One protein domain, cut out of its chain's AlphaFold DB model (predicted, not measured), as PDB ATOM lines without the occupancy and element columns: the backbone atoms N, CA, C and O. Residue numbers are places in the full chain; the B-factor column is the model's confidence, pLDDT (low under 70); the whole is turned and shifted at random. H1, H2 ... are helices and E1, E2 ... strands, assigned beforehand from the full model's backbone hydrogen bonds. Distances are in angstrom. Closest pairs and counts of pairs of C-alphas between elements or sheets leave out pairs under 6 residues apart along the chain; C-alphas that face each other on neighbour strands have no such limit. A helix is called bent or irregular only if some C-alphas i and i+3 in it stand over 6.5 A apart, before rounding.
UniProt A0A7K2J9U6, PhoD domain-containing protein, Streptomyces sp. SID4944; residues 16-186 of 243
ATOM      1  N   ALA A  16     217.067 277.132 256.742       87.69
ATOM      2  CA  ALA A  16     217.055 277.059 255.285       87.69
ATOM      3  C   ALA A  16     218.437 277.317 254.657       87.69
ATOM      4  O   ALA A  16     218.757 276.745 253.617       87.69
ATOM      5  N   GLN A  17     219.265 278.174 255.267       91.25
ATOM      6  CA  GLN A  17     220.643 278.370 254.820       91.25
ATOM      7  C   GLN A  17     221.540 277.188 255.216       91.25
ATOM      8  O   GLN A  17     222.361 276.785 254.401       91.25
ATOM      9  N   ALA A  18     221.372 276.615 256.412       88.94
ATOM     10  CA  ALA A  18     222.134 275.444 256.863       88.94
ATOM     11  C   ALA A  18     221.830 274.171 256.044       88.94
ATOM     12  O   ALA A  18     222.720 273.351 255.808       88.94
ATOM     13  N   ASP A  19     220.588 274.036 255.571       89.31
ATOM     14  CA  ASP A  19     220.136 272.968 254.669       89.31
ATOM     15  C   ASP A  19     220.498 273.223 253.199       89.31
ATOM     16  O   ASP A  19     220.354 272.343 252.346       89.31
ATOM     17  N   SER A  20     220.959 274.432 252.871       94.88
ATOM     18  CA  SER A  20     221.243 274.805 251.493       94.88
ATOM     19  C   SER A  20     222.474 274.065 250.960       94.88
ATOM     20  O   SER A  20     223.524 274.098 251.601       94.88
ATOM     21  N   PRO A  21     222.438 273.526 249.727       96.06
ATOM     22  CA  PRO A  21     223.639 273.011 249.065       96.06
ATOM     23  C   PRO A  21     224.688 274.098 248.785       96.06
ATOM     24  O   PRO A  21     225.821 273.782 248.426       96.06
ATOM     25  N   ALA A  22     224.325 275.380 248.919       96.31
ATOM     26  CA  ALA A  22     225.261 276.492 248.814       96.31
ATOM     27  C   ALA A  22     226.093 276.702 250.092       96.31
ATOM     28  O   ALA A  22     227.146 277.332 250.011       96.31
ATOM     29  N   ALA A  23     225.652 276.195 251.249       95.69
ATOM     30  CA  ALA A  23     226.440 276.213 252.475       95.69
ATOM     31  C   ALA A  23     227.413 275.029 252.468       95.69
ATOM     32  O   ALA A  23     227.004 273.871 252.525       95.69
ATOM     33  N   THR A  24     228.715 275.311 252.414       97.75
ATOM     34  CA  THR A  24     229.756 274.273 252.412       97.75
ATOM     35  C   THR A  24     230.776 274.519 253.513       97.75
ATOM     36  O   THR A  24     231.208 275.653 253.719       97.75
ATOM     37  N   ILE A  25     231.164 273.456 254.221       97.50
ATOM     38  CA  ILE A  25     232.178 273.495 255.287       97.50
ATOM     39  C   ILE A  25     233.561 273.091 254.771       97.50
ATOM     40  O   ILE A  25     234.587 273.530 255.285       97.50
ATOM     41  N   THR A  26     233.591 272.261 253.731       98.06
ATOM     42  CA  THR A  26     234.826 271.729 253.140       98.06
ATOM     43  C   THR A  26     235.258 272.499 251.893       98.06
ATOM     44  O   THR A  26     236.446 272.532 251.566       98.06
ATOM     45  N   GLY A  27     234.307 273.103 251.176       97.81
ATOM     46  CA  GLY A  27     234.483 273.522 249.792       97.81
ATOM     47  C   GLY A  27     234.514 272.329 248.824       97.81
ATOM     48  O   GLY A  27     234.957 271.223 249.143       97.81
ATOM     49  N   ALA A  28     234.094 272.562 247.578       97.00
ATOM     50  CA  ALA A  28     233.915 271.494 246.590       97.00
ATOM     51  C   ALA A  28     235.194 270.682 246.299       97.00
ATOM     52  O   ALA A  28     235.130 269.462 246.122       97.00
ATOM     53  N   ALA A  29     236.356 271.343 246.252       98.12
ATOM     54  CA  ALA A  29     237.629 270.690 245.953       98.12
ATOM     55  C   ALA A  29     238.048 269.709 247.058       98.12
ATOM     56  O   ALA A  29     238.466 268.590 246.761       98.12
ATOM     57  N   GLN A  30     237.893 270.102 248.325       98.56
ATOM     58  CA  GLN A  30     238.272 269.268 249.458       98.56
ATOM     59  C   GLN A  30     237.289 268.114 249.672       98.56
ATOM     60  O   GLN A  30     237.743 267.003 249.925       98.56
ATOM     61  N   MET A  31     235.976 268.333 249.505       98.56
ATOM     62  CA  MET A  31     234.998 267.236 249.556       98.56
ATOM     63  C   MET A  31     235.313 266.172 248.502       98.56
ATOM     64  O   MET A  31     235.404 264.989 248.812       98.56
ATOM     65  N   LYS A  32     235.578 266.595 247.258       98.56
ATOM     66  CA  LYS A  32     235.950 265.673 246.178       98.56
ATOM     67  C   LYS A  32     237.266 264.946 246.467       98.56
ATOM     68  O   LYS A  32     237.399 263.760 246.176       98.56
ATOM     69  N   TRP A  33     238.255 265.646 247.020       98.50
ATOM     70  CA  TRP A  33     239.507 265.024 247.446       98.50
ATOM     71  C   TRP A  33     239.277 263.970 248.540       98.50
ATOM     72  O   TRP A  33     239.861 262.887 248.461       98.50
ATOM     73  N   LEU A  34     238.411 264.251 249.517       98.69
ATOM     74  CA  LEU A  34     238.063 263.321 250.589       98.69
ATOM     75  C   LEU A  34     237.392 262.065 250.024       98.69
ATOM     76  O   LEU A  34     237.854 260.963 250.304       98.69
ATOM     77  N   GLU A  35     236.377 262.225 249.173       98.62
ATOM     78  CA  GLU A  35     235.697 261.121 248.480       98.62
ATOM     79  C   GLU A  35     236.699 260.254 247.697       98.62
ATOM     80  O   GLU A  35     236.767 259.042 247.891       98.62
ATOM     81  N   ASN A  36     237.565 260.866 246.886       98.50
ATOM     82  CA  ASN A  36     238.581 260.136 246.121       98.50
ATOM     83  C   ASN A  36     239.585 259.394 247.018       98.50
ATOM     84  O   ASN A  36     239.999 258.278 246.703       98.50
ATOM     85  N   THR A  37     239.982 260.001 248.136       98.31
ATOM     86  CA  THR A  37     240.895 259.381 249.106       98.31
ATOM     87  C   THR A  37     240.233 258.178 249.779       98.31
ATOM     88  O   THR A  37     240.858 257.131 249.950       98.31
ATOM     89  N   LEU A  38     238.946 258.295 250.114       98.19
ATOM     90  CA  LEU A  38     238.149 257.215 250.685       98.19
ATOM     91  C   LEU A  38     237.971 256.055 249.694       98.19
ATOM     92  O   LEU A  38     238.179 254.906 250.090       98.19
ATOM     93  N   ALA A  39     237.683 256.338 248.420       97.69
ATOM     94  CA  ALA A  39     237.671 255.328 247.358       97.69
ATOM     95  C   ALA A  39     239.019 254.604 247.254       97.69
ATOM     96  O   ALA A  39     239.074 253.385 247.412       97.69
ATOM     97  N   GLY A  40     240.117 255.352 247.106       98.00
ATOM     98  CA  GLY A  40     241.456 254.770 246.993       98.00
ATOM     99  C   GLY A  40     241.833 253.900 248.197       98.00
ATOM    100  O   GLY A  40     242.376 252.814 248.022       98.00
ATOM    101  N   SER A  41     241.463 254.318 249.416       97.25
ATOM    102  CA  SER A  41     241.690 253.520 250.632       97.25
ATOM    103  C   SER A  41     240.936 252.184 250.624       97.25
ATOM    104  O   SER A  41     241.368 251.201 251.225       97.25
ATOM    105  N   LYS A  42     239.769 252.126 249.972       94.75
ATOM    106  CA  LYS A  42     238.992 250.889 249.833       94.75
ATOM    107  C   LYS A  42     239.672 249.939 248.871       94.75
ATOM    108  O   LYS A  42     239.854 248.774 249.215       94.75
ATOM    109  N   ASP A  43     240.106 250.459 247.735       96.38
ATOM    110  CA  ASP A  43     240.786 249.675 246.710       96.38
ATOM    111  C   ASP A  43     242.121 249.112 247.218       96.38
ATOM    112  O   ASP A  43     242.491 247.990 246.878       96.38
ATOM    113  N   SER A  44     242.813 249.836 248.105       96.12
ATOM    114  CA  SER A  44     244.053 249.374 248.741       96.12
ATOM    115  C   SER A  44     243.854 248.451 249.949       96.12
ATOM    116  O   SER A  44     244.833 248.102 250.606       96.12
ATOM    117  N   GLY A  45     242.616 248.077 250.292       94.25
ATOM    118  CA  GLY A  45     242.337 247.201 251.436       94.25
ATOM    119  C   GLY A  45     242.625 247.840 252.801       94.25
ATOM    120  O   GLY A  45     242.935 247.135 253.760       94.25
ATOM    121  N   THR A  46     242.547 249.170 252.916       94.56
ATOM    122  CA  THR A  46     242.775 249.872 254.185       94.56
ATOM    123  C   THR A  46     241.713 249.493 255.220       94.56
ATOM    124  O   THR A  46     240.507 249.648 254.991       94.56
ATOM    125  N   ASN A  47     242.190 249.044 256.384       90.75
ATOM    126  CA  ASN A  47     241.358 248.488 257.448       90.75
ATOM    127  C   ASN A  47     240.650 249.529 258.334       90.75
ATOM    128  O   ASN A  47     239.624 249.206 258.915       90.75
ATOM    129  N   TRP A  48     241.162 250.759 258.436       94.94
ATOM    130  CA  TRP A  48     240.526 251.851 259.187       94.94
ATOM    131  C   TRP A  48     240.676 253.180 258.452       94.94
ATOM    132  O   TRP A  48     241.748 253.486 257.926       94.94
ATOM    133  N   ARG A  49     239.613 253.989 258.442       96.75
ATOM    134  CA  ARG A  49     239.588 255.342 257.869       96.75
ATOM    135  C   ARG A  49     239.422 256.351 258.990       96.75
ATOM    136  O   ARG A  49     238.369 256.410 259.610       96.75
ATOM    137  N   ILE A  50     240.454 257.148 259.241       97.50
ATOM    138  CA  ILE A  50     240.435 258.147 260.312       97.50
ATOM    139  C   ILE A  50     240.327 259.535 259.688       97.50
ATOM    140  O   ILE A  50     241.245 260.001 259.008       97.50
ATOM    141  N   ILE A  51     239.198 260.201 259.920       98.25
ATOM    142  CA  ILE A  51     238.921 261.551 259.430       98.25
ATOM    143  C   ILE A  51     239.089 262.533 260.588       98.25
ATOM    144  O   ILE A  51     238.163 262.810 261.346       98.25
ATOM    145  N   GLY A  52     240.292 263.089 260.717       98.06
ATOM    146  CA  GLY A  52     240.526 264.202 261.636       98.06
ATOM    147  C   GLY A  52     240.036 265.526 261.050       98.06
ATOM    148  O   GLY A  52     240.407 265.875 259.921       98.06
ATOM    149  N   ASN A  53     239.218 266.259 261.805       97.69
ATOM    150  CA  ASN A  53     238.710 267.581 261.436       97.69
ATOM    151  C   ASN A  53     238.473 268.450 262.694       97.69
ATOM    152  O   ASN A  53     238.369 267.901 263.785       97.69
ATOM    153  N   PRO A  54     238.464 269.791 262.594       95.75
ATOM    154  CA  PRO A  54     238.523 270.645 263.781       95.75
ATOM    155  C   PRO A  54     237.239 270.680 264.621       95.75
ATOM    156  O   PRO A  54     237.343 270.915 265.818       95.75
ATOM    157  N   VAL A  55     236.058 270.454 264.039       95.31
ATOM    158  CA  VAL A  55     234.755 270.707 264.687       95.31
ATOM    159  C   VAL A  55     233.893 269.448 264.746       95.31
ATOM    160  O   VAL A  55     234.067 268.554 263.927       95.31
ATOM    161  N   VAL A  56     232.951 269.382 265.690       93.94
ATOM    162  CA  VAL A  56     232.097 268.196 265.877       93.94
ATOM    163  C   VAL A  56     231.255 267.904 264.636       93.94
ATOM    164  O   VAL A  56     230.655 268.812 264.053       93.94
ATOM    165  N   PHE A  57     231.240 266.634 264.235       96.00
ATOM    166  CA  PHE A  57     230.594 266.130 263.029       96.00
ATOM    167  C   PHE A  57     229.184 265.600 263.280       96.00
ATOM    168  O   PHE A  57     228.268 265.916 262.514       96.00
ATOM    169  N   ALA A  58     229.011 264.791 264.326       92.44
ATOM    170  CA  ALA A  58     227.744 264.185 264.695       92.44
ATOM    171  C   ALA A  58     226.656 265.260 264.837       92.44
ATOM    172  O   ALA A  58     226.943 266.368 265.300       92.44
ATOM    173  N   PRO A  59     225.410 264.966 264.425       88.25
ATOM    174  CA  PRO A  59     224.310 265.895 264.632       88.25
ATOM    175  C   PRO A  59     224.124 266.119 266.131       88.25
ATOM    176  O   PRO A  59     223.884 265.161 266.863       88.25
ATOM    177  N   ASN A  60     224.227 267.355 266.611       72.50
ATOM    178  CA  ASN A  60     223.797 267.669 267.969       72.50
ATOM    179  C   ASN A  60     222.315 268.063 267.922       72.50
ATOM    180  O   ASN A  60     221.923 268.830 267.049       72.50
ATOM    181  N   PHE A  61     221.478 267.566 268.846       59.19
ATOM    182  CA  PHE A  61     220.075 268.005 268.990       59.19
ATOM    183  C   PHE A  61     219.850 268.922 270.220       59.19
ATOM    184  O   PHE A  61     220.648 268.922 271.164       59.19
ATOM    185  N   PRO A  62     218.788 269.764 270.211       47.97
ATOM    186  CA  PRO A  62     218.645 270.965 271.030       47.97
ATOM    187  C   PRO A  62     217.991 270.690 272.385       47.97
ATOM    188  O   PRO A  62     217.127 269.833 272.524       47.97
ATOM    189  N   GLY A  63     218.329 271.526 273.372       41.59
ATOM    190  CA  GLY A  63     217.577 271.624 274.630       41.59
ATOM    191  C   GLY A  63     218.311 272.361 275.750       41.59
ATOM    192  O   GLY A  63     217.699 273.102 276.514       41.59
ATOM    193  N   VAL A  64     219.643 272.247 275.798       42.22
ATOM    194  CA  VAL A  64     220.489 272.879 276.841       42.22
ATOM    195  C   VAL A  64     221.505 273.874 276.273       42.22
ATOM    196  O   VAL A  64     222.045 274.709 276.994       42.22
ATOM    197  N   VAL A  65     221.722 273.834 274.955       46.31
ATOM    198  CA  VAL A  65     222.733 274.615 274.221       46.31
ATOM    199  C   VAL A  65     222.336 276.093 274.078       46.31
ATOM    200  O   VAL A  65     223.181 276.916 273.764       46.31
ATOM    201  N   LYS A  66     221.092 276.483 274.407       40.66
ATOM    202  CA  LYS A  66     220.651 277.897 274.493       40.66
ATOM    203  C   LYS A  66     221.606 278.777 275.321       40.66
ATOM    204  O   LYS A  66     221.635 279.992 275.144       40.66
ATOM    205  N   TYR A  67     222.340 278.178 276.257       43.84
ATOM    206  CA  TYR A  67     223.286 278.878 277.124       43.84
ATOM    207  C   TYR A  67     224.733 278.874 276.604       43.84
ATOM    208  O   TYR A  67     225.596 279.484 277.239       43.84
ATOM    209  N   LEU A  68     225.005 278.219 275.471       44.66
ATOM    210  CA  LEU A  68     226.301 278.218 274.798       44.66
ATOM    211  C   LEU A  68     226.341 279.328 273.724       44.66
ATOM    212  O   LEU A  68     225.353 279.535 273.013       44.66
ATOM    213  N   PRO A  69     227.456 280.073 273.601       40.91
ATOM    214  CA  PRO A  69     227.618 281.085 272.556       40.91
ATOM    215  C   PRO A  69     227.449 280.478 271.152       40.91
ATOM    216  O   PRO A  69     227.986 279.409 270.888       40.91
ATOM    217  N   GLY A  70     226.739 281.159 270.242       44.88
ATOM    218  CA  GLY A  70     226.617 280.744 268.832       44.88
ATOM    219  C   GLY A  70     225.355 279.952 268.456       44.88
ATOM    220  O   GLY A  70     225.210 279.568 267.297       44.88
ATOM    221  N   VAL A  71     224.423 279.732 269.390       48.34
ATOM    222  CA  VAL A  71     223.086 279.188 269.082       48.34
ATOM    223  C   VAL A  71     222.162 280.298 268.583       48.34
ATOM    224  O   VAL A  71     222.031 281.341 269.225       48.34
ATOM    225  N   THR A  72     221.523 280.079 267.433       51.69
ATOM    226  CA  THR A  72     220.592 281.048 266.831       51.69
ATOM    227  C   THR A  72     219.195 280.934 267.451       51.69
ATOM    228  O   THR A  72     218.821 279.891 267.991       51.69
ATOM    229  N   GLN A  73     218.405 282.015 267.390       45.47
ATOM    230  CA  GLN A  73     217.036 282.045 267.936       45.47
ATOM    231  C   GLN A  73     216.093 281.025 267.277       45.47
ATOM    232  O   GLN A  73     215.119 280.627 267.911       45.47
ATOM    233  N   ASP A  74     216.418 280.566 266.066       50.34
ATOM    234  CA  ASP A  74     215.589 279.643 265.285       50.34
ATOM    235  C   ASP A  74     215.844 278.161 265.596       50.34
ATOM    236  O   ASP A  74     215.153 277.310 265.050       50.34
ATOM    237  N   GLY A  75     216.783 277.837 266.496       50.16
ATOM    238  CA  GLY A  75     217.051 276.455 266.906       50.16
ATOM    239  C   GLY A  75     218.181 275.759 266.144       50.16
ATOM    240  O   GLY A  75     218.402 274.569 266.371       50.16
ATOM    241  N   ILE A  76     218.945 276.481 265.308       50.59
ATOM    242  CA  ILE A  76     220.164 275.926 264.711       50.59
ATOM    243  C   ILE A  76     221.232 275.849 265.790       50.59
ATOM    244  O   ILE A  76     221.634 276.859 266.388       50.59
ATOM    245  N   LEU A  77     221.686 274.630 266.029       61.66
ATOM    246  CA  LEU A  77     222.690 274.323 267.026       61.66
ATOM    247  C   LEU A  77     224.055 274.534 266.399       61.66
ATOM    248  O   LEU A  77     224.335 274.007 265.335       61.66
ATOM    249  N   ASN A  78     224.855 275.378 267.044       73.19
ATOM    250  CA  ASN A  78     226.241 275.670 266.702       73.19
ATOM    251  C   ASN A  78     226.541 275.723 265.185       73.19
ATOM    252  O   ASN A  78     227.201 274.850 264.623       73.19
ATOM    253  N   VAL A  79     226.092 276.799 264.531       81.69
ATOM    254  CA  VAL A  79     226.307 277.064 263.090       81.69
ATOM    255  C   VAL A  79     227.785 277.177 262.677       81.69
ATOM    256  O   VAL A  79     228.094 277.268 261.488       81.69
ATOM    257  N   ASP A  80     228.711 277.171 263.641       86.31
ATOM    258  CA  ASP A  80     230.152 277.086 263.393       86.31
ATOM    259  C   ASP A  80     230.636 275.651 263.089       86.31
ATOM    260  O   ASP A  80     231.756 275.480 262.595       86.31
ATOM    261  N   GLN A  81     229.800 274.635 263.338       91.62
ATOM    262  CA  GLN A  81     230.093 273.203 263.175       91.62
ATOM    263  C   GLN A  81     229.294 272.568 262.036       91.62
ATOM    264  O   GLN A  81     228.613 273.266 261.291       91.62
ATOM    265  N   TRP A  82     229.352 271.239 261.892       94.50
ATOM    266  CA  TRP A  82     228.665 270.518 260.813       94.50
ATOM    267  C   TRP A  82     227.131 270.623 260.857       94.50
ATOM    268  O   TRP A  82     226.494 270.452 259.819       94.50
ATOM    269  N   ASP A  83     226.536 271.000 261.994       88.94
ATOM    270  CA  ASP A  83     225.107 271.345 262.090       88.94
ATOM    271  C   ASP A  83     224.728 272.596 261.278       88.94
ATOM    272  O   ASP A  83     223.585 272.729 260.842       88.94
ATOM    273  N   GLY A  84     225.690 273.482 261.001       90.31
ATOM    274  CA  GLY A  84     225.526 274.589 260.057       90.31
ATOM    275  C   GLY A  84     225.680 274.186 258.585       90.31
ATOM    276  O   GLY A  84     225.421 274.992 257.702       90.31
ATOM    277  N   TYR A  85     226.110 272.963 258.277       94.88
ATOM    278  CA  TYR A  85     226.430 272.549 256.904       94.88
ATOM    279  C   TYR A  85     225.863 271.153 256.630       94.88
ATOM    280  O   TYR A  85     226.574 270.221 256.237       94.88
ATOM    281  N   ARG A  86     224.550 271.014 256.857       93.38
ATOM    282  CA  ARG A  86     223.813 269.739 256.847       93.38
ATOM    283  C   ARG A  86     223.903 269.023 255.501       93.38
ATOM    284  O   ARG A  86     224.023 267.797 255.479       93.38
ATOM    285  N   HIS A  87     223.934 269.771 254.395       95.88
ATOM    286  CA  HIS A  87     224.115 269.206 253.055       95.88
ATOM    287  C   HIS A  87     225.499 268.555 252.868       95.88
ATOM    288  O   HIS A  87     225.586 267.424 252.390       95.88
ATOM    289  N   ASP A  88     226.584 269.221 253.279       97.62
ATOM    290  CA  ASP A  88     227.939 268.648 253.214       97.62
ATOM    291  C   ASP A  88     228.071 267.416 254.122       97.62
ATOM    292  O   ASP A  88     228.672 266.417 253.718       97.62
ATOM    293  N   ARG A  89     227.473 267.452 255.324       97.06
ATOM    294  CA  ARG A  89     227.420 266.283 256.216       97.06
ATOM    295  C   ARG A  89     226.687 265.118 255.556       97.06
ATOM    296  O   ARG A  89     227.217 264.012 255.526       97.06
ATOM    297  N   ALA A  90     225.504 265.372 254.989       96.56
ATOM    298  CA  ALA A  90     224.685 264.355 254.331       96.56
ATOM    299  C   ALA A  90     225.444 263.723 253.168       96.56
ATOM    300  O   ALA A  90     225.515 262.504 253.070       96.56
ATOM    301  N   ARG A  91     226.095 264.547 252.341       97.88
ATOM    302  CA  ARG A  91     226.923 264.084 251.229       97.88
ATOM    303  C   ARG A  91     228.006 263.108 251.688       97.88
ATOM    304  O   ARG A  91     228.141 262.044 251.086       97.88
ATOM    305  N   LEU A  92     228.752 263.436 252.747       98.25
ATOM    306  CA  LEU A  92     229.785 262.538 253.264       98.25
ATOM    307  C   LEU A  92     229.180 261.249 253.837       98.25
ATOM    308  O   LEU A  92     229.653 260.165 253.510       98.25
ATOM    309  N   LEU A  93     228.124 261.345 254.650       97.44
ATOM    310  CA  LEU A  93     227.456 260.184 255.252       97.44
ATOM    311  C   LEU A  93     226.903 259.223 254.189       97.44
ATOM    312  O   LEU A  93     227.163 258.021 254.250       97.44
ATOM    313  N   THR A  94     226.200 259.751 253.185       97.62
ATOM    314  CA  THR A  94     225.699 258.980 252.041       97.62
ATOM    315  C   THR A  94     226.848 258.347 251.266       97.62
ATOM    316  O   THR A  94     226.782 257.166 250.940       97.62
ATOM    317  N   TYR A  95     227.944 259.078 251.036       98.38
ATOM    318  CA  TYR A  95     229.114 258.522 250.364       98.38
ATOM    319  C   TYR A  95     229.703 257.322 251.121       98.38
ATOM    320  O   TYR A  95     229.960 256.282 250.507       98.38
ATOM    321  N   LEU A  96     229.889 257.443 252.443       97.31
ATOM    322  CA  LEU A  96     230.379 256.354 253.297       97.31
ATOM    323  C   LEU A  96     229.446 255.139 253.238       97.31
ATOM    324  O   LEU A  96     229.914 254.014 253.039       97.31
ATOM    325  N   HIS A  97     228.140 255.375 253.363       96.19
ATOM    326  CA  HIS A  97     227.111 254.343 253.313       96.19
ATOM    327  C   HIS A  97     227.101 253.596 251.971       96.19
ATOM    328  O   HIS A  97     227.259 252.374 251.935       96.19
ATOM    329  N   ASP A  98     226.986 254.321 250.857       97.31
ATOM    330  CA  ASP A  98     226.823 253.739 249.521       97.31
ATOM    331  C   ASP A  98     228.067 252.960 249.077       97.31
ATOM    332  O   ASP A  98     227.977 251.952 248.372       97.31
ATOM    333  N   HIS A  99     229.244 253.379 249.549       96.38
ATOM    334  CA  HIS A  99     230.503 252.692 249.278       96.38
ATOM    335  C   HIS A  99     230.851 251.624 250.324       96.38
ATOM    336  O   HIS A  99     231.883 250.963 250.156       96.38
ATOM    337  N   ARG A 100     229.999 251.381 251.332       94.06
ATOM    338  CA  ARG A 100     230.212 250.405 252.421       94.06
ATOM    339  C   ARG A 100     231.535 250.625 253.160       94.06
ATOM    340  O   ARG A 100     232.345 249.707 253.303       94.06
ATOM    341  N   LEU A 101     231.796 251.872 253.544       94.19
ATOM    342  CA  LEU A 101     233.000 252.302 254.262       94.19
ATOM    343  C   LEU A 101     232.771 252.267 255.779       94.19
ATOM    344  O   LEU A 101     232.887 253.278 256.470       94.19
ATOM    345  N   ASP A 102     232.446 251.076 256.275       86.00
ATOM    346  CA  ASP A 102     231.873 250.839 257.609       86.00
ATOM    347  C   ASP A 102     232.854 251.036 258.782       86.00
ATOM    348  O   ASP A 102     232.455 251.058 259.940       86.00
ATOM    349  N   ASN A 103     234.137 251.194 258.478       92.00
ATOM    350  CA  ASN A 103     235.269 251.317 259.398       92.00
ATOM    351  C   ASN A 103     235.828 252.749 259.405       92.00
ATOM    352  O   ASN A 103     237.042 252.967 259.288       92.00
ATOM    353  N   THR A 104     234.926 253.727 259.486       95.62
ATOM    354  CA  THR A 104     235.259 255.155 259.489       95.62
ATOM    355  C   THR A 104     235.089 255.751 260.882       95.62
ATOM    356  O   THR A 104     234.022 255.653 261.485       95.62
ATOM    357  N   VAL A 105     236.143 256.404 261.376       96.44
ATOM    358  CA  VAL A 105     236.175 257.091 262.672       96.44
ATOM    359  C   VAL A 105     236.540 258.553 262.468       96.44
ATOM    360  O   VAL A 105     237.521 258.872 261.793       96.44
ATOM    361  N   LEU A 106     235.768 259.446 263.074       98.00
ATOM    362  CA  LEU A 106     236.061 260.869 263.129       98.00
ATOM    363  C   LEU A 106     236.740 261.225 264.451       98.00
ATOM    364  O   LEU A 106     236.387 260.700 265.505       98.00
ATOM    365  N   VAL A 107     237.717 262.127 264.383       97.75
ATOM    366  CA  VAL A 107     238.401 262.674 265.563       97.75
ATOM    367  C   VAL A 107     238.339 264.189 265.501       97.75
ATOM    368  O   VAL A 107     238.812 264.784 264.526       97.75
ATOM    369  N   THR A 108     237.746 264.797 266.524       97.56
ATOM    370  CA  THR A 108     237.404 266.226 266.537       97.56
ATOM    371  C   THR A 108     237.685 266.884 267.890       97.56
ATOM    372  O   THR A 108     238.172 266.245 268.827       97.56
ATOM    373  N   GLY A 109     237.452 268.196 267.981       94.19
ATOM    374  CA  GLY A 109     237.677 268.998 269.183       94.19
ATOM    375  C   GLY A 109     236.795 270.247 269.199       94.19
ATOM    376  O   GLY A 109     235.583 270.143 269.029       94.19
ATOM    377  N   ASP A 110     237.410 271.420 269.400       93.31
ATOM    378  CA  ASP A 110     236.791 272.764 269.357       93.31
ATOM    379  C   ASP A 110     235.827 273.091 270.516       93.31
ATOM    380  O   ASP A 110     235.916 274.172 271.086       93.31
ATOM    381  N   ILE A 111     235.007 272.148 270.989       89.88
ATOM    382  CA  ILE A 111     233.974 272.413 272.016       89.88
ATOM    383  C   ILE A 111     234.438 272.272 273.473       89.88
ATOM    384  O   ILE A 111     233.616 272.230 274.392       89.88
ATOM    385  N   HIS A 112     235.750 272.176 273.697       92.56
ATOM    386  CA  HIS A 112     236.396 272.167 275.022       92.56
ATOM    387  C   HIS A 112     235.821 271.146 276.023       92.56
ATOM    388  O   HIS A 112     235.821 271.357 277.232       92.56
ATOM    389  N   SER A 113     235.307 270.035 275.513       89.25
ATOM    390  CA  SER A 113     234.676 268.969 276.287       89.25
ATOM    391  C   SER A 113     234.854 267.644 275.552       89.25
ATOM    392  O   SER A 113     235.129 267.624 274.352       89.25
ATOM    393  N   ALA A 114     234.769 266.538 276.281       90.69
ATOM    394  CA  ALA A 114     235.010 265.205 275.750       90.69
ATOM    395  C   ALA A 114     233.692 264.531 275.373       90.69
ATOM    396  O   ALA A 114     232.755 264.569 276.166       90.69
ATOM    397  N   TRP A 115     233.621 263.901 274.199       91.81
ATOM    398  CA  TRP A 115     232.399 263.236 273.734       91.81
ATOM    399  C   TRP A 115     232.699 261.991 272.907       91.81
ATOM    400  O   TRP A 115     233.743 261.909 272.262       91.81
ATOM    401  N   ALA A 116     231.755 261.054 272.886       93.12
ATOM    402  CA  ALA A 116     231.719 259.968 271.915       93.12
ATOM    403  C   ALA A 116     230.326 259.851 271.310       93.12
ATOM    404  O   ALA A 116     229.339 259.821 272.050       93.12
ATOM    405  N   PHE A 117     230.262 259.739 269.988       92.00
ATOM    406  CA  PHE A 117     229.011 259.597 269.256       92.00
ATOM    407  C   PHE A 117     229.038 258.374 268.345       92.00
ATOM    408  O   PHE A 117     230.021 258.126 267.641       92.00
ATOM    409  N   ASP A 118     227.911 257.673 268.299       93.19
ATOM    410  CA  ASP A 118     227.526 256.919 267.113       93.19
ATOM    411  C   ASP A 118     227.043 257.932 266.067       93.19
ATOM    412  O   ASP A 118     226.258 258.825 266.375       93.19
ATOM    413  N   VAL A 119     227.512 257.840 264.827       94.50
ATOM    414  CA  VAL A 119     227.150 258.812 263.790       94.50
ATOM    415  C   VAL A 119     226.086 258.213 262.864       94.50
ATOM    416  O   VAL A 119     226.401 257.289 262.102       94.50
ATOM    417  N   PRO A 120     224.838 258.711 262.907       93.12
ATOM    418  CA  PRO A 120     223.740 258.211 262.087       93.12
ATOM    419  C   PRO A 120     223.851 258.698 260.637       93.12
ATOM    420  O   PRO A 120     224.402 259.763 260.361       93.12
ATOM    421  N   LEU A 121     223.295 257.925 259.703       93.81
ATOM    422  CA  LEU A 121     223.109 258.341 258.311       93.81
ATOM    423  C   LEU A 121     222.073 259.463 258.202       93.81
ATOM    424  O   LEU A 121     222.288 260.436 257.479       93.81
ATOM    425  N   ASP A 122     220.947 259.296 258.899       90.12
ATOM    426  CA  ASP A 122     219.883 260.289 258.963       90.12
ATOM    427  C   ASP A 122     220.160 261.247 260.120       90.12
ATOM    428  O   ASP A 122     220.224 260.860 261.286       90.12
ATOM    429  N   GLN A 123     220.356 262.513 259.776       87.12
ATOM    430  CA  GLN A 123     220.663 263.556 260.742       87.12
ATOM    431  C   GLN A 123     219.424 264.014 261.504       87.12
ATOM    432  O   GLN A 123     219.590 264.695 262.506       87.12
ATOM    433  N   ASP A 124     218.220 263.676 261.031       84.88
ATOM    434  CA  ASP A 124     216.949 264.015 261.669       84.88
ATOM    435  C   ASP A 124     216.361 262.843 262.482       84.88
ATOM    436  O   ASP A 124     215.532 263.064 263.367       84.88
ATOM    437  N   ASP A 125     216.837 261.611 262.254       85.31
ATOM    438  CA  ASP A 125     216.578 260.432 263.099       85.31
ATOM    439  C   ASP A 125     217.901 259.797 263.573       85.31
ATOM    440  O   ASP A 125     218.353 258.785 263.022       85.31
ATOM    441  N   PRO A 126     218.519 260.337 264.642       80.19
ATOM    442  CA  PRO A 126     219.810 259.854 265.111       80.19
ATOM    443  C   PRO A 126     219.757 258.479 265.795       80.19
ATOM    444  O   PRO A 126     220.783 257.957 266.222       80.19
ATOM    445  N   SER A 127     218.579 257.855 265.905       78.56
ATOM    446  CA  SER A 127     218.418 256.563 266.578       78.56
ATOM    447  C   SER A 127     218.789 255.349 265.720       78.56
ATOM    448  O   SER A 127     218.797 254.223 266.227       78.56
ATOM    449  N   LYS A 128     219.057 255.537 264.420       80.31
ATOM    450  CA  LYS A 128     219.193 254.440 263.450       80.31
ATOM    451  C   LYS A 128     220.315 254.669 262.447       80.31
ATOM    452  O   LYS A 128     220.820 255.770 262.269       80.31
ATOM    453  N   ASN A 129     220.644 253.591 261.729       88.31
ATOM    454  CA  ASN A 129     221.509 253.604 260.549       88.31
ATOM    455  C   ASN A 129     222.881 254.233 260.813       88.31
ATOM    456  O   ASN A 129     223.294 255.150 260.111       88.31
ATOM    457  N   ILE A 130     223.590 253.736 261.825       91.75
ATOM    458  CA  ILE A 130     224.935 254.213 262.156       91.75
ATOM    459  C   ILE A 130     225.911 253.871 261.020       91.75
ATOM    460  O   ILE A 130     225.933 252.736 260.524       91.75
ATOM    461  N   VAL A 131     226.701 254.858 260.597       93.88
ATOM    462  CA  VAL A 131     227.653 254.757 259.472       93.88
ATOM    463  C   VAL A 131     229.093 255.073 259.857       93.88
ATOM    464  O   VAL A 131     230.008 254.697 259.131       93.88
ATOM    465  N   ALA A 132     229.307 255.743 260.987       95.31
ATOM    466  CA  ALA A 132     230.627 256.049 261.519       95.31
ATOM    467  C   ALA A 132     230.553 256.223 263.041       95.31
ATOM    468  O   ALA A 132     229.470 256.212 263.627       95.31
ATOM    469  N   SER A 133     231.702 256.437 263.670       94.62
ATOM    470  CA  SER A 133     231.785 256.871 265.068       94.62
ATOM    471  C   SER A 133     232.635 258.129 265.174       94.62
ATOM    472  O   SER A 133     233.521 258.351 264.348       94.62
ATOM    473  N   GLU A 134     232.396 258.942 266.193       96.06
ATOM    474  CA  GLU A 134     233.167 260.156 266.447       96.06
ATOM    475  C   GLU A 134     233.682 260.195 267.883       96.06
ATOM    476  O   GLU A 134     232.930 259.961 268.829       96.06
ATOM    477  N   PHE A 135     234.957 260.555 268.034       95.88
ATOM    478  CA  PHE A 135     235.575 260.866 269.317       95.88
ATOM    479  C   PHE A 135     235.997 262.335 269.360       95.88
ATOM    480  O   PHE A 135     236.823 262.788 268.564       95.88
ATOM    481  N   VAL A 136     235.450 263.067 270.327       95.19
ATOM    482  CA  VAL A 136     235.731 264.485 270.551       95.19
ATOM    483  C   VAL A 136     236.675 264.618 271.740       95.19
ATOM    484  O   VAL A 136     236.395 264.115 272.834       95.19
ATOM    485  N   SER A 137     237.811 265.278 271.532       94.69
ATOM    486  CA  SER A 137     238.778 265.563 272.594       94.69
ATOM    487  C   SER A 137     238.431 266.855 273.347       94.69
ATOM    488  O   SER A 137     237.999 267.828 272.720       94.69
ATOM    489  N   PRO A 138     238.667 266.909 274.673       92.06
ATOM    490  CA  PRO A 138     238.507 268.129 275.451       92.06
ATOM    491  C   PRO A 138     239.604 269.147 275.111       92.06
ATOM    492  O   PRO A 138     240.533 268.881 274.345       92.06
ATOM    493  N   SER A 139     239.507 270.335 275.701       91.81
ATOM    494  CA  SER A 139     240.566 271.338 275.619       91.81
ATOM    495  C   SER A 139     241.750 270.972 276.514       91.81
ATOM    496  O   SER A 139     241.583 270.353 277.561       91.81
ATOM    497  N   ILE A 140     242.952 271.426 276.144       92.44
ATOM    498  CA  ILE A 140     244.127 271.345 277.029       92.44
ATOM    499  C   ILE A 140     244.026 272.394 278.146       92.44
ATOM    500  O   ILE A 140     244.322 272.094 279.299       92.44
ATOM    501  N   THR A 141     243.629 273.623 277.797       88.88
ATOM    502  CA  THR A 141     243.591 274.768 278.728       88.88
ATOM    503  C   THR A 141     242.414 275.716 278.538       88.88
ATOM    504  O   THR A 141     242.106 276.452 279.466       88.88
ATOM    505  N   SER A 142     241.782 275.758 277.362       89.25
ATOM    506  CA  SER A 142     240.633 276.639 277.141       89.25
ATOM    507  C   SER A 142     239.462 276.255 278.040       89.25
ATOM    508  O   SER A 142     239.183 275.064 278.167       89.25
ATOM    509  N   ASP A 143     238.752 277.243 278.583       86.94
ATOM    510  CA  ASP A 143     237.617 277.037 279.487       86.94
ATOM    511  C   ASP A 143     236.642 275.980 278.957       86.94
ATOM    512  O   ASP A 143     236.122 276.083 277.838       86.94
ATOM    513  N   SER A 144     236.403 274.963 279.783       85.25
ATOM    514  CA  SER A 144     235.378 273.953 279.552       85.25
ATOM    515  C   SER A 144     233.979 274.544 279.790       85.25
ATOM    516  O   SER A 144     233.838 275.613 280.404       85.25
ATOM    517  N   PRO A 145     232.902 273.854 279.367       84.50
ATOM    518  CA  PRO A 145     231.543 274.241 279.740       84.50
ATOM    519  C   PRO A 145     231.357 274.396 281.256       84.50
ATOM    520  O   PRO A 145     230.647 275.302 281.698       84.50
ATOM    521  N   TRP A 146     232.015 273.554 282.061       84.31
ATOM    522  CA  TRP A 146     232.023 273.687 283.513       84.31
ATOM    523  C   TRP A 146     232.712 274.959 283.991       84.31
ATOM    524  O   TRP A 146     232.135 275.642 284.829       84.31
ATOM    525  N   ASP A 147     233.885 275.317 283.468       85.31
ATOM    526  CA  ASP A 147     234.596 276.530 283.902       85.31
ATOM    527  C   ASP A 147     233.767 277.780 283.596       85.31
ATOM    528  O   ASP A 147     233.519 278.613 284.475       85.31
ATOM    529  N   ALA A 148     233.229 277.848 282.375       83.31
ATOM    530  CA  ALA A 148     232.366 278.937 281.930       83.31
ATOM    531  C   ALA A 148     231.076 279.045 282.765       83.31
ATOM    532  O   ALA A 148     230.589 280.150 283.036       83.31
ATOM    533  N   PHE A 149     230.506 277.908 283.174       81.94
ATOM    534  CA  PHE A 149     229.341 277.861 284.053       81.94
ATOM    535  C   PHE A 149     229.705 278.267 285.487       81.94
ATOM    536  O   PHE A 149     229.089 279.170 286.058       81.94
ATOM    537  N   ARG A 150     230.740 277.653 286.062       81.38
ATOM    538  CA  ARG A 150     231.183 277.828 287.449       81.38
ATOM    539  C   ARG A 150     231.646 279.250 287.744       81.38
ATOM    540  O   ARG A 150     231.399 279.721 288.858       81.38
ATOM    541  N   ALA A 151     232.252 279.932 286.771       84.69
ATOM    542  CA  ALA A 151     232.665 281.332 286.875       84.69
ATOM    543  C   ALA A 151     231.490 282.291 287.153       84.69
ATOM    544  O   ALA A 151     231.687 283.365 287.717       84.69
ATOM    545  N   LYS A 152     230.258 281.898 286.801       83.25
ATOM    546  CA  LYS A 152     229.038 282.699 286.994       83.25
ATOM    547  C   LYS A 152     228.289 282.366 288.289       83.25
ATOM    548  O   LYS A 152     227.306 283.033 288.606       83.25
ATOM    549  N   ILE A 153     228.724 281.346 289.032       81.00
ATOM    550  CA  ILE A 153     228.033 280.856 290.230       81.00
ATOM    551  C   ILE A 153     228.781 281.281 291.508       81.00
ATOM    552  O   ILE A 153     229.989 281.035 291.619       81.00
ATOM    553  N   PRO A 154     228.095 281.862 292.515       86.31
ATOM    554  CA  PRO A 154     228.703 282.172 293.807       86.31
ATOM    555  C   PRO A 154     229.329 280.943 294.480       86.31
ATOM    556  O   PRO A 154     228.785 279.843 294.425       86.31
ATOM    557  N   ALA A 155     230.453 281.128 295.182       81.00
ATOM    558  CA  ALA A 155     231.201 280.017 295.786       81.00
ATOM    559  C   ALA A 155     230.370 279.166 296.766       81.00
ATOM    560  O   ALA A 155     230.525 277.947 296.804       81.00
ATOM    561  N   HIS A 156     229.443 279.784 297.506       81.81
ATOM    562  CA  HIS A 156     228.554 279.083 298.439       81.81
ATOM    563  C   HIS A 156     227.516 278.179 297.745       81.81
ATOM    564  O   HIS A 156     226.873 277.369 298.405       81.81
ATOM    565  N   SER A 157     227.366 278.279 296.421       86.62
ATOM    566  CA  SER A 157     226.442 277.476 295.612       86.62
ATOM    567  C   SER A 157     227.146 276.373 294.811       86.62
ATOM    568  O   SER A 157     226.516 275.746 293.960       86.62
ATOM    569  N   ALA A 158     228.432 276.100 295.068       80.31
ATOM    570  CA  ALA A 158     229.222 275.142 294.289       80.31
ATOM    571  C   ALA A 158     228.597 273.734 294.233       80.31
ATOM    572  O   ALA A 158     228.535 273.141 293.161       80.31
ATOM    573  N   ALA A 159     228.063 273.229 295.351       83.62
ATOM    574  CA  ALA A 159     227.407 271.918 295.384       83.62
ATOM    575  C   ALA A 159     226.154 271.864 294.487       83.62
ATOM    576  O   ALA A 159     225.946 270.891 293.764       83.62
ATOM    577  N   ALA A 160     225.347 272.931 294.486       81.44
ATOM    578  CA  ALA A 160     224.178 273.038 293.616       81.44
ATOM    579  C   ALA A 160     224.579 273.145 292.134       81.44
ATOM    580  O   ALA A 160     223.924 272.552 291.282       81.44
ATOM    581  N   ALA A 161     225.679 273.842 291.826       80.38
ATOM    582  CA  ALA A 161     226.227 273.916 290.472       80.38
ATOM    583  C   ALA A 161     226.656 272.538 289.954       80.38
ATOM    584  O   ALA A 161     226.317 272.175 288.830       80.38
ATOM    585  N   THR A 162     227.355 271.750 290.776       82.06
ATOM    586  CA  THR A 162     227.745 270.380 290.417       82.06
ATOM    587  C   THR A 162     226.516 269.511 290.161       82.06
ATOM    588  O   THR A 162     226.452 268.849 289.131       82.06
ATOM    589  N   ALA A 163     225.504 269.566 291.033       83.81
ATOM    590  CA  ALA A 163     224.255 268.832 290.824       83.81
ATOM    591  C   ALA A 163     223.540 269.248 289.524       83.81
ATOM    592  O   ALA A 163     223.046 268.394 288.792       83.81
ATOM    593  N   ALA A 164     223.524 270.545 289.199       81.88
ATOM    594  CA  ALA A 164     222.956 271.042 287.949       81.88
ATOM    595  C   ALA A 164     223.723 270.539 286.713       81.88
ATOM    596  O   ALA A 164     223.095 270.195 285.713       81.88
ATOM    597  N   MET A 165     225.056 270.453 286.782       79.75
ATOM    598  CA  MET A 165     225.869 269.915 285.688       79.75
ATOM    599  C   MET A 165     225.616 268.419 285.474       79.75
ATOM    600  O   MET A 165     225.440 267.988 284.339       79.75
ATOM    601  N   GLU A 166     225.512 267.632 286.545       82.25
ATOM    602  CA  GLU A 166     225.170 266.207 286.437       82.25
ATOM    603  C   GLU A 166     223.764 265.993 285.854       82.25
ATOM    604  O   GLU A 166     223.568 265.138 284.989       82.25
ATOM    605  N   LEU A 167     222.791 266.824 286.242       81.62
ATOM    606  CA  LEU A 167     221.461 266.816 285.625       81.62
ATOM    607  C   LEU A 167     221.514 267.183 284.136       81.62
ATOM    608  O   LEU A 167     220.823 266.555 283.335       81.62
ATOM    609  N   ALA A 168     222.345 268.155 283.748       77.31
ATOM    610  CA  ALA A 168     222.544 268.509 282.345       77.31
ATOM    611  C   ALA A 168     223.159 267.347 281.547       77.31
ATOM    612  O   ALA A 168     222.672 267.043 280.460       77.31
ATOM    613  N   LYS A 169     224.157 266.641 282.103       78.88
ATOM    614  CA  LYS A 169     224.727 265.423 281.494       78.88
ATOM    615  C   LYS A 169     223.657 264.346 281.310       78.88
ATOM    616  O   LYS A 169     223.537 263.791 280.221       78.88
ATOM    617  N   HIS A 170     222.835 264.085 282.328       81.38
ATOM    618  CA  HIS A 170     221.749 263.105 282.223       81.38
ATOM    619  C   HIS A 170     220.704 263.502 281.173       81.38
ATOM    620  O   HIS A 170     220.266 262.666 280.385       81.38
ATOM    621  N   TYR A 171     220.353 264.787 281.113       79.56
ATOM    622  CA  TYR A 171     219.477 265.307 280.072       79.56
ATOM    623  C   TYR A 171     220.083 265.111 278.675       79.56
ATOM    624  O   TYR A 171     219.371 264.662 277.783       79.56
ATOM    625  N   PHE A 172     221.384 265.374 278.483       79.12
ATOM    626  CA  PHE A 172     222.050 265.147 277.196       79.12
ATOM    627  C   PHE A 172     221.933 263.698 276.729       79.12
ATOM    628  O   PHE A 172     221.569 263.486 275.575       79.12
ATOM    629  N   TYR A 173     222.161 262.720 277.609       82.69
ATOM    630  CA  TYR A 173     221.951 261.306 277.274       82.69
ATOM    631  C   TYR A 173     220.483 260.987 276.962       82.69
ATOM    632  O   TYR A 173     220.200 260.193 276.071       82.69
ATOM    633  N   GLY A 174     219.537 261.613 277.668       80.44
ATOM    634  CA  GLY A 174     218.106 261.392 277.453       80.44
ATOM    635  C   GLY A 174     217.579 261.923 276.117       80.44
ATOM    636  O   GLY A 174     216.604 261.383 275.601       80.44
ATOM    637  N   VAL A 175     218.208 262.962 275.557       77.50
ATOM    638  CA  VAL A 175     217.764 263.596 274.299       77.50
ATOM    639  C   VAL A 175     218.663 263.299 273.096       77.50
ATOM    640  O   VAL A 175     218.278 263.619 271.976       77.50
ATOM    641  N   ASN A 176     219.824 262.670 273.299       81.00
ATOM    642  CA  ASN A 176     220.733 262.244 272.231       81.00
ATOM    643  C   ASN A 176     220.960 260.732 272.337       81.00
ATOM    644  O   ASN A 176     221.864 260.276 273.034       81.00
ATOM    645  N   SER A 177     220.142 259.943 271.640       85.75
ATOM    646  CA  SER A 177     220.234 258.472 271.650       85.75
ATOM    647  C   SER A 177     221.555 257.935 271.089       85.75
ATOM    648  O   SER A 177     221.956 256.815 271.402       85.75
ATOM    649  N   HIS A 178     222.231 258.733 270.270       88.75
ATOM    650  CA  HIS A 178     223.517 258.434 269.652       88.75
ATOM    651  C   HIS A 178     224.721 258.918 270.471       88.75
ATOM    652  O   HIS A 178     225.863 258.639 270.107       88.75
ATOM    653  N   LEU A 179     224.493 259.621 271.586       88.50
ATOM    654  CA  LEU A 179     225.540 260.031 272.518       88.50
ATOM    655  C   LEU A 179     225.949 258.856 273.411       88.50
ATOM    656  O   LEU A 179     225.152 258.343 274.197       88.50
ATOM    657  N   LYS A 180     227.219 258.463 273.334       88.44
ATOM    658  CA  LYS A 180     227.784 257.324 274.075       88.44
ATOM    659  C   LYS A 180     228.616 257.743 275.280       88.44
ATOM    660  O   LYS A 180     228.716 257.002 276.256       88.44
ATOM    661  N   PHE A 181     229.182 258.943 275.234       89.19
ATOM    662  CA  PHE A 181     229.991 259.492 276.315       89.19
ATOM    663  C   PHE A 181     229.971 261.014 276.284       89.19
ATOM    664  O   PHE A 181     230.059 261.596 275.207       89.19
ATOM    665  N   THR A 182     229.940 261.652 277.453       86.81
ATOM    666  CA  THR A 182     230.251 263.077 277.587       86.81
ATOM    667  C   THR A 182     230.941 263.399 278.914       86.81
ATOM    668  O   THR A 182     230.525 262.941 279.988       86.81
ATOM    669  N   ASP A 183     231.969 264.243 278.854       87.06
ATOM    670  CA  ASP A 183     232.501 264.978 279.993       87.06
ATOM    671  C   ASP A 183     232.623 266.470 279.672       87.06
ATOM    672  O   ASP A 183     233.266 266.876 278.705       87.06
ATOM    673  N   LEU A 184     231.989 267.286 280.510       85.25
ATOM    674  CA  LEU A 184     231.857 268.734 280.336       85.25
ATOM    675  C   LEU A 184     232.788 269.520 281.263       85.25
ATOM    676  O   LEU A 184     232.695 270.746 281.324       85.25
ATOM    677  N   THR A 185     233.616 268.809 282.030       82.56
ATOM    678  CA  THR A 185     234.247 269.322 283.243       82.56
ATOM    679  C   THR A 185     235.755 269.367 283.124       82.56
ATOM    680  O   THR A 185     236.380 270.334 283.546       82.56
ATOM    681  N   TYR A 186     236.355 268.298 282.614       86.44
ATOM    682  CA  TYR A 186     237.794 268.137 282.649       86.44
ATOM    683  C   TYR A 186     238.455 268.543 281.336       86.44
ATOM    684  O   TYR A 186     238.033 268.165 280.244       86.44
TER     685      TYR A 186
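AT A GLANCE: This is residues 16 to 186 of the 243 residues of the protein "PhoD domain-containing protein" of Streptomyces sp. SID4944 (UniProt A0A7K2J9U6). A twisted five-stranded sheet has helix H2 and the long loop of residues 53 to 85 over one face; H1 is by the E1 edge, and the helical hairpin H3 and H4 extends the domain past the E5 edge. The 171 printed residues, under half of them in named elements, run H1 E1 H2 E2 E3 E4 H3 H4 E5; the mixed sheet's order is E1 E2 E4 E3 E5. The class is mixed, helices and strands; the whole is compact, radius of gyration of the C-alphas 17.3 A, spanning 60 by 35 by 30 A.

HOW THE PARTS SIT: Edge strand E1, residues 49 to 52, is parallel to E2, residues 104 to 108 (N 51 and O 105, 2.8 A). E2 is parallel to E4, residues 130 to 136 (N 106 and O 133, 2.8 A). E4 makes an antiparallel hairpin with E3, residues 114 to 120 (N 117 and O 134, 2.9 A). E3 is antiparallel to edge strand E5, residues 179 to 183 (N 116 and O 181, 2.9 A). H2, residues 86 to 98, is on the sheet, height 10.1 A, its closest C-alphas to E4 being His 97 and Val 131, 6.2 A. E1, H2, E2 form a strand-helix-strand unit, parallel neighbour strands with a helix between, its crossover right-handed. H1, residues 28 to 43, only grazes the sheet. H4, residues 155 to 175, only grazes it too, and only just touches H3, residues 145 to 150, with 3 pairs of C-alphas within 8 A, closest Arg 150 and Ala 161, 7.0 A. Every O i to N i+4 pair is within hydrogen-bond range in H1, H2 and H3, and 15 of 17 in H4.

IN THESE COORDINATES: H1, 22.9 A long, begins at C-alpha 28 (233.915, 271.494, 246.590). H4, 30.2 A, is irregular, C-alphas 156 and 159 being 7.9 A apart. E5 ends at C-alpha 183 (232.501, 264.978, 279.993).

THE WHOLE: The C-alphas farthest apart, Asp 43 and His 156, are 60.7 A apart. The printed part has no cut. The link E1 to H2 is long, and its residues 61 to 77 have pLDDT under 70.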